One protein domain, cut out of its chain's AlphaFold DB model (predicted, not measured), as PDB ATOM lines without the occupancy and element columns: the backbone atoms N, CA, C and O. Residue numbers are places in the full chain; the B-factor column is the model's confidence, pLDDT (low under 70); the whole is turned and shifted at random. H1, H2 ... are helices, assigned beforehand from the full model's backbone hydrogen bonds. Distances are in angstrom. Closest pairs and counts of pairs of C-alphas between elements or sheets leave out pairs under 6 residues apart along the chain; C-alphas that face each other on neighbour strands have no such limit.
ATOM      1  N   THR A  89     136.543 217.933 197.561       58.72
ATOM      2  CA  THR A  89     136.848 216.503 197.625       58.72
ATOM      3  C   THR A  89     138.330 216.334 197.946       58.72
ATOM      4  O   THR A  89     139.163 216.266 197.047       58.72
ATOM      5  N   PHE A  90     138.684 216.282 199.233       56.06
ATOM      6  CA  PHE A  90     140.026 215.856 199.633       56.06
ATOM      7  C   PHE A  90     140.224 214.396 199.211       56.06
ATOM      8  O   PHE A  90     139.764 213.478 199.897       56.06
ATOM      9  N   GLN A  91     140.893 214.189 198.076       58.31
ATOM     10  CA  GLN A  91     141.435 212.889 197.700       58.31
ATOM     11  C   GLN A  91     142.435 212.489 198.785       58.31
ATOM     12  O   GLN A  91     143.356 213.239 199.104       58.31
ATOM     13  N   ILE A  92     142.193 211.354 199.437       63.66
ATOM     14  CA  ILE A  92     143.049 210.873 200.517       63.66
ATOM     15  C   ILE A  92     144.289 210.265 199.853       63.66
ATOM     16  O   ILE A  92     144.134 209.243 199.180       63.66
ATOM     17  N   PRO A  93     145.496 210.837 200.025       56.50
ATOM     18  CA  PRO A  93     146.710 210.185 199.562       56.50
ATOM     19  C   PRO A  93     146.851 208.861 200.309       56.50
ATOM     20  O   PRO A  93     146.715 208.785 201.538       56.50
ATOM     21  N   SER A  94     147.046 207.787 199.558       61.69
ATOM     22  CA  SER A  94     147.049 206.448 200.110       61.69
ATOM     23  C   SER A  94     148.370 206.183 200.837       61.69
ATOM     24  O   SER A  94     149.368 205.810 200.231       61.69
ATOM     25  N   VAL A  95     148.366 206.281 202.171       59.97
ATOM     26  CA  VAL A  95     149.462 205.822 203.066       59.97
ATOM     27  C   VAL A  95     149.798 204.328 202.913       59.97
ATOM     28  O   VAL A  95     150.730 203.812 203.526       59.97
ATOM     29  N   THR A  96     149.048 203.612 202.077       59.69
ATOM     30  CA  THR A  96     149.256 202.210 201.737       59.69
ATOM     31  C   THR A  96     150.513 201.945 200.916       59.69
ATOM     32  O   THR A  96     150.910 200.781 200.866       59.69
ATOM     33  N   GLU A  97     151.111 202.966 200.294       61.94
ATOM     34  CA  GLU A  97     152.349 202.832 199.510       61.94
ATOM     35  C   GLU A  97     153.580 202.635 200.406       61.94
ATOM     36  O   GLU A  97     154.414 201.781 200.120       61.94
ATOM     37  N   LEU A  98     153.652 203.318 201.555       61.97
ATOM     38  CA  LEU A  98     154.814 203.246 202.451       61.97
ATOM     39  C   LEU A  98     154.895 201.917 203.231       61.97
ATOM     40  O   LEU A  98     155.976 201.407 203.503       61.97
ATOM     41  N   LEU A  99     153.742 201.325 203.565       62.12
ATOM     42  CA  LEU A  99     153.627 200.062 204.316       62.12
ATOM     43  C   LEU A  99     153.522 198.818 203.405       62.12
ATOM     44  O   LEU A  99     153.306 197.709 203.892       62.12
ATOM     45  N   GLY A 100     153.637 198.984 202.082       59.47
ATOM     46  CA  GLY A 100     153.390 197.931 201.087       59.47
ATOM     47  C   GLY A 100     154.509 196.896 200.896       59.47
ATOM     48  O   GLY A 100     154.263 195.860 200.278       59.47
ATOM     49  N   ASN A 101     155.714 197.136 201.428       63.16
ATOM     50  CA  ASN A 101     156.912 196.337 201.114       63.16
ATOM     51  C   ASN A 101     157.124 195.080 201.977       63.16
ATOM     52  O   ASN A 101     158.063 194.321 201.747       63.16
ATOM     53  N   VAL A 102     156.255 194.809 202.950       78.00
ATOM     54  CA  VAL A 102     156.341 193.621 203.815       78.00
ATOM     55  C   VAL A 102     155.415 192.513 203.300       78.00
ATOM     56  O   VAL A 102     154.195 192.679 203.284       78.00
ATOM     57  N   LYS A 103     155.988 191.361 202.907       74.69
ATOM     58  CA  LYS A 103     155.271 190.209 202.304       74.69
ATOM     59  C   LYS A 103     154.048 189.755 203.113       74.69
ATOM     60  O   LYS A 103     152.999 189.486 202.543       74.69
ATOM     61  N   PHE A 104     154.147 189.769 204.443       75.31
ATOM     62  CA  PHE A 104     153.040 189.445 205.349       75.31
ATOM     63  C   PHE A 104     151.795 190.319 205.113       75.31
ATOM     64  O   PHE A 104     150.682 189.812 205.005       75.31
ATOM     65  N   PHE A 105     151.973 191.635 204.958       73.81
ATOM     66  CA  PHE A 105     150.856 192.553 204.718       73.81
ATOM     67  C   PHE A 105     150.263 192.406 203.316       73.81
ATOM     68  O   PHE A 105     149.087 192.714 203.125       73.81
ATOM     69  N   GLN A 106     151.040 191.922 202.344       73.19
ATOM     70  CA  GLN A 106     150.525 191.598 201.015       73.19
ATOM     71  C   GLN A 106     149.639 190.351 201.054       73.19
ATOM     72  O   GLN A 106     148.558 190.370 200.472       73.19
ATOM     73  N   GLU A 107     150.049 189.304 201.775       80.81
ATOM     74  CA  GLU A 107     149.251 188.082 201.944       80.81
ATOM     75  C   GLU A 107     147.951 188.366 202.712       80.81
ATOM     76  O   GLU A 107     146.866 188.027 202.242       80.81
ATOM     77  N   VAL A 108     148.030 189.098 203.831       81.00
ATOM     78  CA  VAL A 108     146.852 189.480 204.635       81.00
ATOM     79  C   VAL A 108     145.888 190.373 203.844       81.00
ATOM     80  O   VAL A 108     144.674 190.237 203.980       81.00
ATOM     81  N   ARG A 109     146.396 191.253 202.968       73.44
ATOM     82  CA  ARG A 109     145.568 192.093 202.080       73.44
ATOM     83  C   ARG A 109     144.775 191.305 201.043       73.44
ATOM     84  O   ARG A 109     143.728 191.783 200.593       73.44
ATOM     85  N   LYS A 110     145.270 190.138 200.627       79.75
ATOM     86  CA  LYS A 110     144.571 189.287 199.655       79.75
ATOM     87  C   LYS A 110     143.340 188.628 200.279       79.75
ATOM     88  O   LYS A 110     142.363 188.428 199.556       79.75
ATOM     89  N   THR A 111     143.362 188.382 201.591       90.06
ATOM     90  CA  THR A 111     142.272 187.755 202.347       90.06
ATOM     91  C   THR A 111     140.969 188.551 202.238       90.06
ATOM     92  O   THR A 111     140.933 189.768 202.438       90.06
ATOM     93  N   GLU A 112     139.861 187.861 201.958       80.50
ATOM     94  CA  GLU A 112     138.535 188.482 201.826       80.50
ATOM     95  C   GLU A 112     138.079 189.182 203.111       80.50
ATOM     96  O   GLU A 112     137.536 190.285 203.051       80.50
ATOM     97  N   ALA A 113     138.403 188.605 204.274       83.31
ATOM     98  CA  ALA A 113     138.152 189.212 205.578       83.31
ATOM     99  C   ALA A 113     138.826 190.590 205.720       83.31
ATOM    100  O   ALA A 113     138.206 191.534 206.210       83.31
ATOM    101  N   TYR A 114     140.062 190.745 205.225       83.06
ATOM    102  CA  TYR A 114     140.750 192.037 205.236       83.06
ATOM    103  C   TYR A 114     140.082 193.032 204.292       83.06
ATOM    104  O   TYR A 114     139.893 194.184 204.665       83.06
ATOM    105  N   LYS A 115     139.685 192.615 203.083       83.19
ATOM    106  CA  LYS A 115     138.991 193.500 202.129       83.19
ATOM    107  C   LYS A 115     137.643 193.972 202.675       83.19
ATOM    108  O   LYS A 115     137.311 195.146 202.518       83.19
ATOM    109  N   PHE A 116     136.890 193.091 203.332       88.12
ATOM    110  CA  PHE A 116     135.639 193.450 203.998       88.12
ATOM    111  C   PHE A 116     135.883 194.427 205.152       88.12
ATOM    112  O   PHE A 116     135.302 195.512 205.159       88.12
ATOM    113  N   MET A 117     136.810 194.104 206.060       87.56
ATOM    114  CA  MET A 117     137.179 194.975 207.180       87.56
ATOM    115  C   MET A 117     137.692 196.335 206.695       87.56
ATOM    116  O   MET A 117     137.298 197.371 207.217       87.56
ATOM    117  N   ALA A 118     138.525 196.358 205.654       84.25
ATOM    118  CA  ALA A 118     139.054 197.580 205.066       84.25
ATOM    119  C   ALA A 118     137.945 198.431 204.439       84.25
ATOM    120  O   ALA A 118     137.941 199.643 204.640       84.25
ATOM    121  N   ARG A 119     136.979 197.829 203.731       84.94
ATOM    122  CA  ARG A 119     135.806 198.547 203.200       84.94
ATOM    123  C   ARG A 119     134.914 199.079 204.313       84.94
ATOM    124  O   ARG A 119     134.457 200.212 204.212       84.94
ATOM    125  N   LEU A 120     134.699 198.300 205.370       88.81
ATOM    126  CA  LEU A 120     133.880 198.696 206.513       88.81
ATOM    127  C   LEU A 120     134.553 199.837 207.280       88.81
ATOM    128  O   LEU A 120     133.927 200.864 207.505       88.81
ATOM    129  N   MET A 121     135.849 199.728 207.574       85.81
ATOM    130  CA  MET A 121     136.635 200.790 208.207       85.81
ATOM    131  C   MET A 121     136.754 202.025 207.319       85.81
ATOM    132  O   MET A 121     136.662 203.140 207.822       85.81
ATOM    133  N   PHE A 122     136.930 201.865 206.006       81.06
ATOM    134  CA  PHE A 122     136.957 202.988 205.071       81.06
ATOM    135  C   PHE A 122     135.591 203.671 204.985       81.06
ATOM    136  O   PHE A 122     135.522 204.897 205.042       81.06
ATOM    137  N   GLY A 123     134.508 202.897 204.915       81.75
ATOM    138  CA  GLY A 123     133.135 203.387 204.936       81.75
ATOM    139  C   GLY A 123     132.816 204.099 206.245       81.75
ATOM    140  O   GLY A 123     132.409 205.252 206.218       81.75
ATOM    141  N   LEU A 124     133.097 203.479 207.391       85.00
ATOM    142  CA  LEU A 124     132.919 204.068 208.715       85.00
ATOM    143  C   LEU A 124     133.759 205.332 208.871       85.00
ATOM    144  O   LEU A 124     133.234 206.350 209.297       85.00
ATOM    145  N   ARG A 125     135.037 205.312 208.480       80.38
ATOM    146  CA  ARG A 125     135.920 206.485 208.539       80.38
ATOM    147  C   ARG A 125     135.419 207.605 207.634       80.38
ATOM    148  O   ARG A 125     135.455 208.760 208.041       80.38
ATOM    149  N   THR A 126     134.950 207.288 206.430       73.00
ATOM    150  CA  THR A 126     134.431 208.280 205.477       73.00
ATOM    151  C   THR A 126     133.102 208.854 205.958       73.00
ATOM    152  O   THR A 126     132.931 210.072 205.963       73.00
ATOM    153  N   THR A 127     132.197 208.005 206.443       72.00
ATOM    154  CA  THR A 127     130.906 208.397 207.017       72.00
ATOM    155  C   THR A 127     131.103 209.207 208.290       72.00
ATOM    156  O   THR A 127     130.580 210.308 208.371       72.00
ATOM    157  N   ALA A 128     131.931 208.746 209.228       73.75
ATOM    158  CA  ALA A 128     132.283 209.475 210.443       73.75
ATOM    159  C   ALA A 128     132.940 210.818 210.113       73.75
ATOM    160  O   ALA A 128     132.596 211.836 210.702       73.75
ATOM    161  N   ARG A 129     133.839 210.876 209.121       70.00
ATOM    162  CA  ARG A 129     134.430 212.153 208.700       70.00
ATOM    163  C   ARG A 129     133.376 213.093 208.118       70.00
ATOM    164  O   ARG A 129     133.420 214.289 208.391       70.00
ATOM    165  N   ARG A 130     132.420 212.559 207.357       67.75
ATOM    166  CA  ARG A 130     131.313 213.322 206.776       67.75
ATOM    167  C   ARG A 130     130.311 213.809 207.831       67.75
ATOM    168  O   ARG A 130     129.837 214.930 207.719       67.75
ATOM    169  N   THR A 131     130.022 213.020 208.861       64.56
ATOM    170  CA  THR A 131     129.029 213.358 209.898       64.56
ATOM    171  C   THR A 131     129.608 214.190 211.042       64.56
ATOM    172  O   THR A 131     128.933 215.085 211.546       64.56
ATOM    173  N   ILE A 132     130.858 213.935 211.437       63.88
ATOM    174  CA  ILE A 132     131.532 214.641 212.538       63.88
ATOM    175  C   ILE A 132     132.128 215.967 212.049       63.88
ATOM    176  O   ILE A 132     132.031 216.971 212.748       63.88
ATOM    177  N   PHE A 133     132.721 215.988 210.848       59.25
ATOM    178  CA  PHE A 133     133.435 217.161 210.322       59.25
ATOM    179  C   PHE A 133     132.827 217.755 209.041       59.25
ATOM    180  O   PHE A 133     133.279 218.807 208.590       59.25
ATOM    181  N   GLY A 134     131.888 217.060 208.392       56.06
ATOM    182  CA  GLY A 134     131.761 217.126 206.932       56.06
ATOM    183  C   GLY A 134     130.437 217.602 206.352       56.06
ATOM    184  O   GLY A 134     130.233 217.432 205.152       56.06
ATOM    185  N   ASP A 135     129.594 218.276 207.123       58.41
ATOM    186  CA  ASP A 135     128.762 219.313 206.522       58.41
ATOM    187  C   ASP A 135     129.139 220.626 207.194       58.41
ATOM    188  O   ASP A 135     128.799 220.863 208.352       58.41
TER     189      ASP A 135
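This is residues 89 to 135 of the 227 residues of the protein "Altered inheritance of mitochondria protein 24, mitochondrial" of Monosporascus sp. GIB2 (UniProt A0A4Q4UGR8). The model is an open U: the stretch of residues 89 to 102, with no named element, makes one arm, the long helix H2 makes the other, and the short helix H1 makes the bend that joins them. H1 and H2 form a corner, and the space between the two arms is empty. The printed part has 47 residues with two named helices, H1 then H2, and no named strand; its class is all helix. The whole is loose, with a radius of gyration of the C-alphas of 13.1 A, and elongated, spanning 39 by 22 by 12 A.

The printed part begins at Thr 89, its C-alpha at (136.848, 216.503, 197.625), and residues 89 to 102 follow with no named element. H1 covers residues 103 to 110, from C-alpha 103 at (155.271, 190.209, 202.304), and is 11.1 A long. H2 covers residues 112 to 132, is 29.1 A long and ends with C-alpha 132 at (131.532, 214.641, 212.538).

Residues 89 to 99 stand free. A tight link of one residue, Thr 111, joins H1 to H2. The two helices are close but not clearly touching, and their closest C-alphas, those of Val 108 and Tyr 114, are 6.6 A apart. Their lines are about perpendicular, at 78 degrees. In H1 and H2, every O i to N i+4 pair is within hydrogen-bond range.

The two C-alphas farthest apart are those of Lys 103 and Asp 135, at 39.6 A, while those of Thr 89 and Asp 135, the first and last printed, are 12.3 A apart. The printed part has no cut. Its mean pLDDT is 72.3, and residues 89 to 101 and 130 to 135 are under 70.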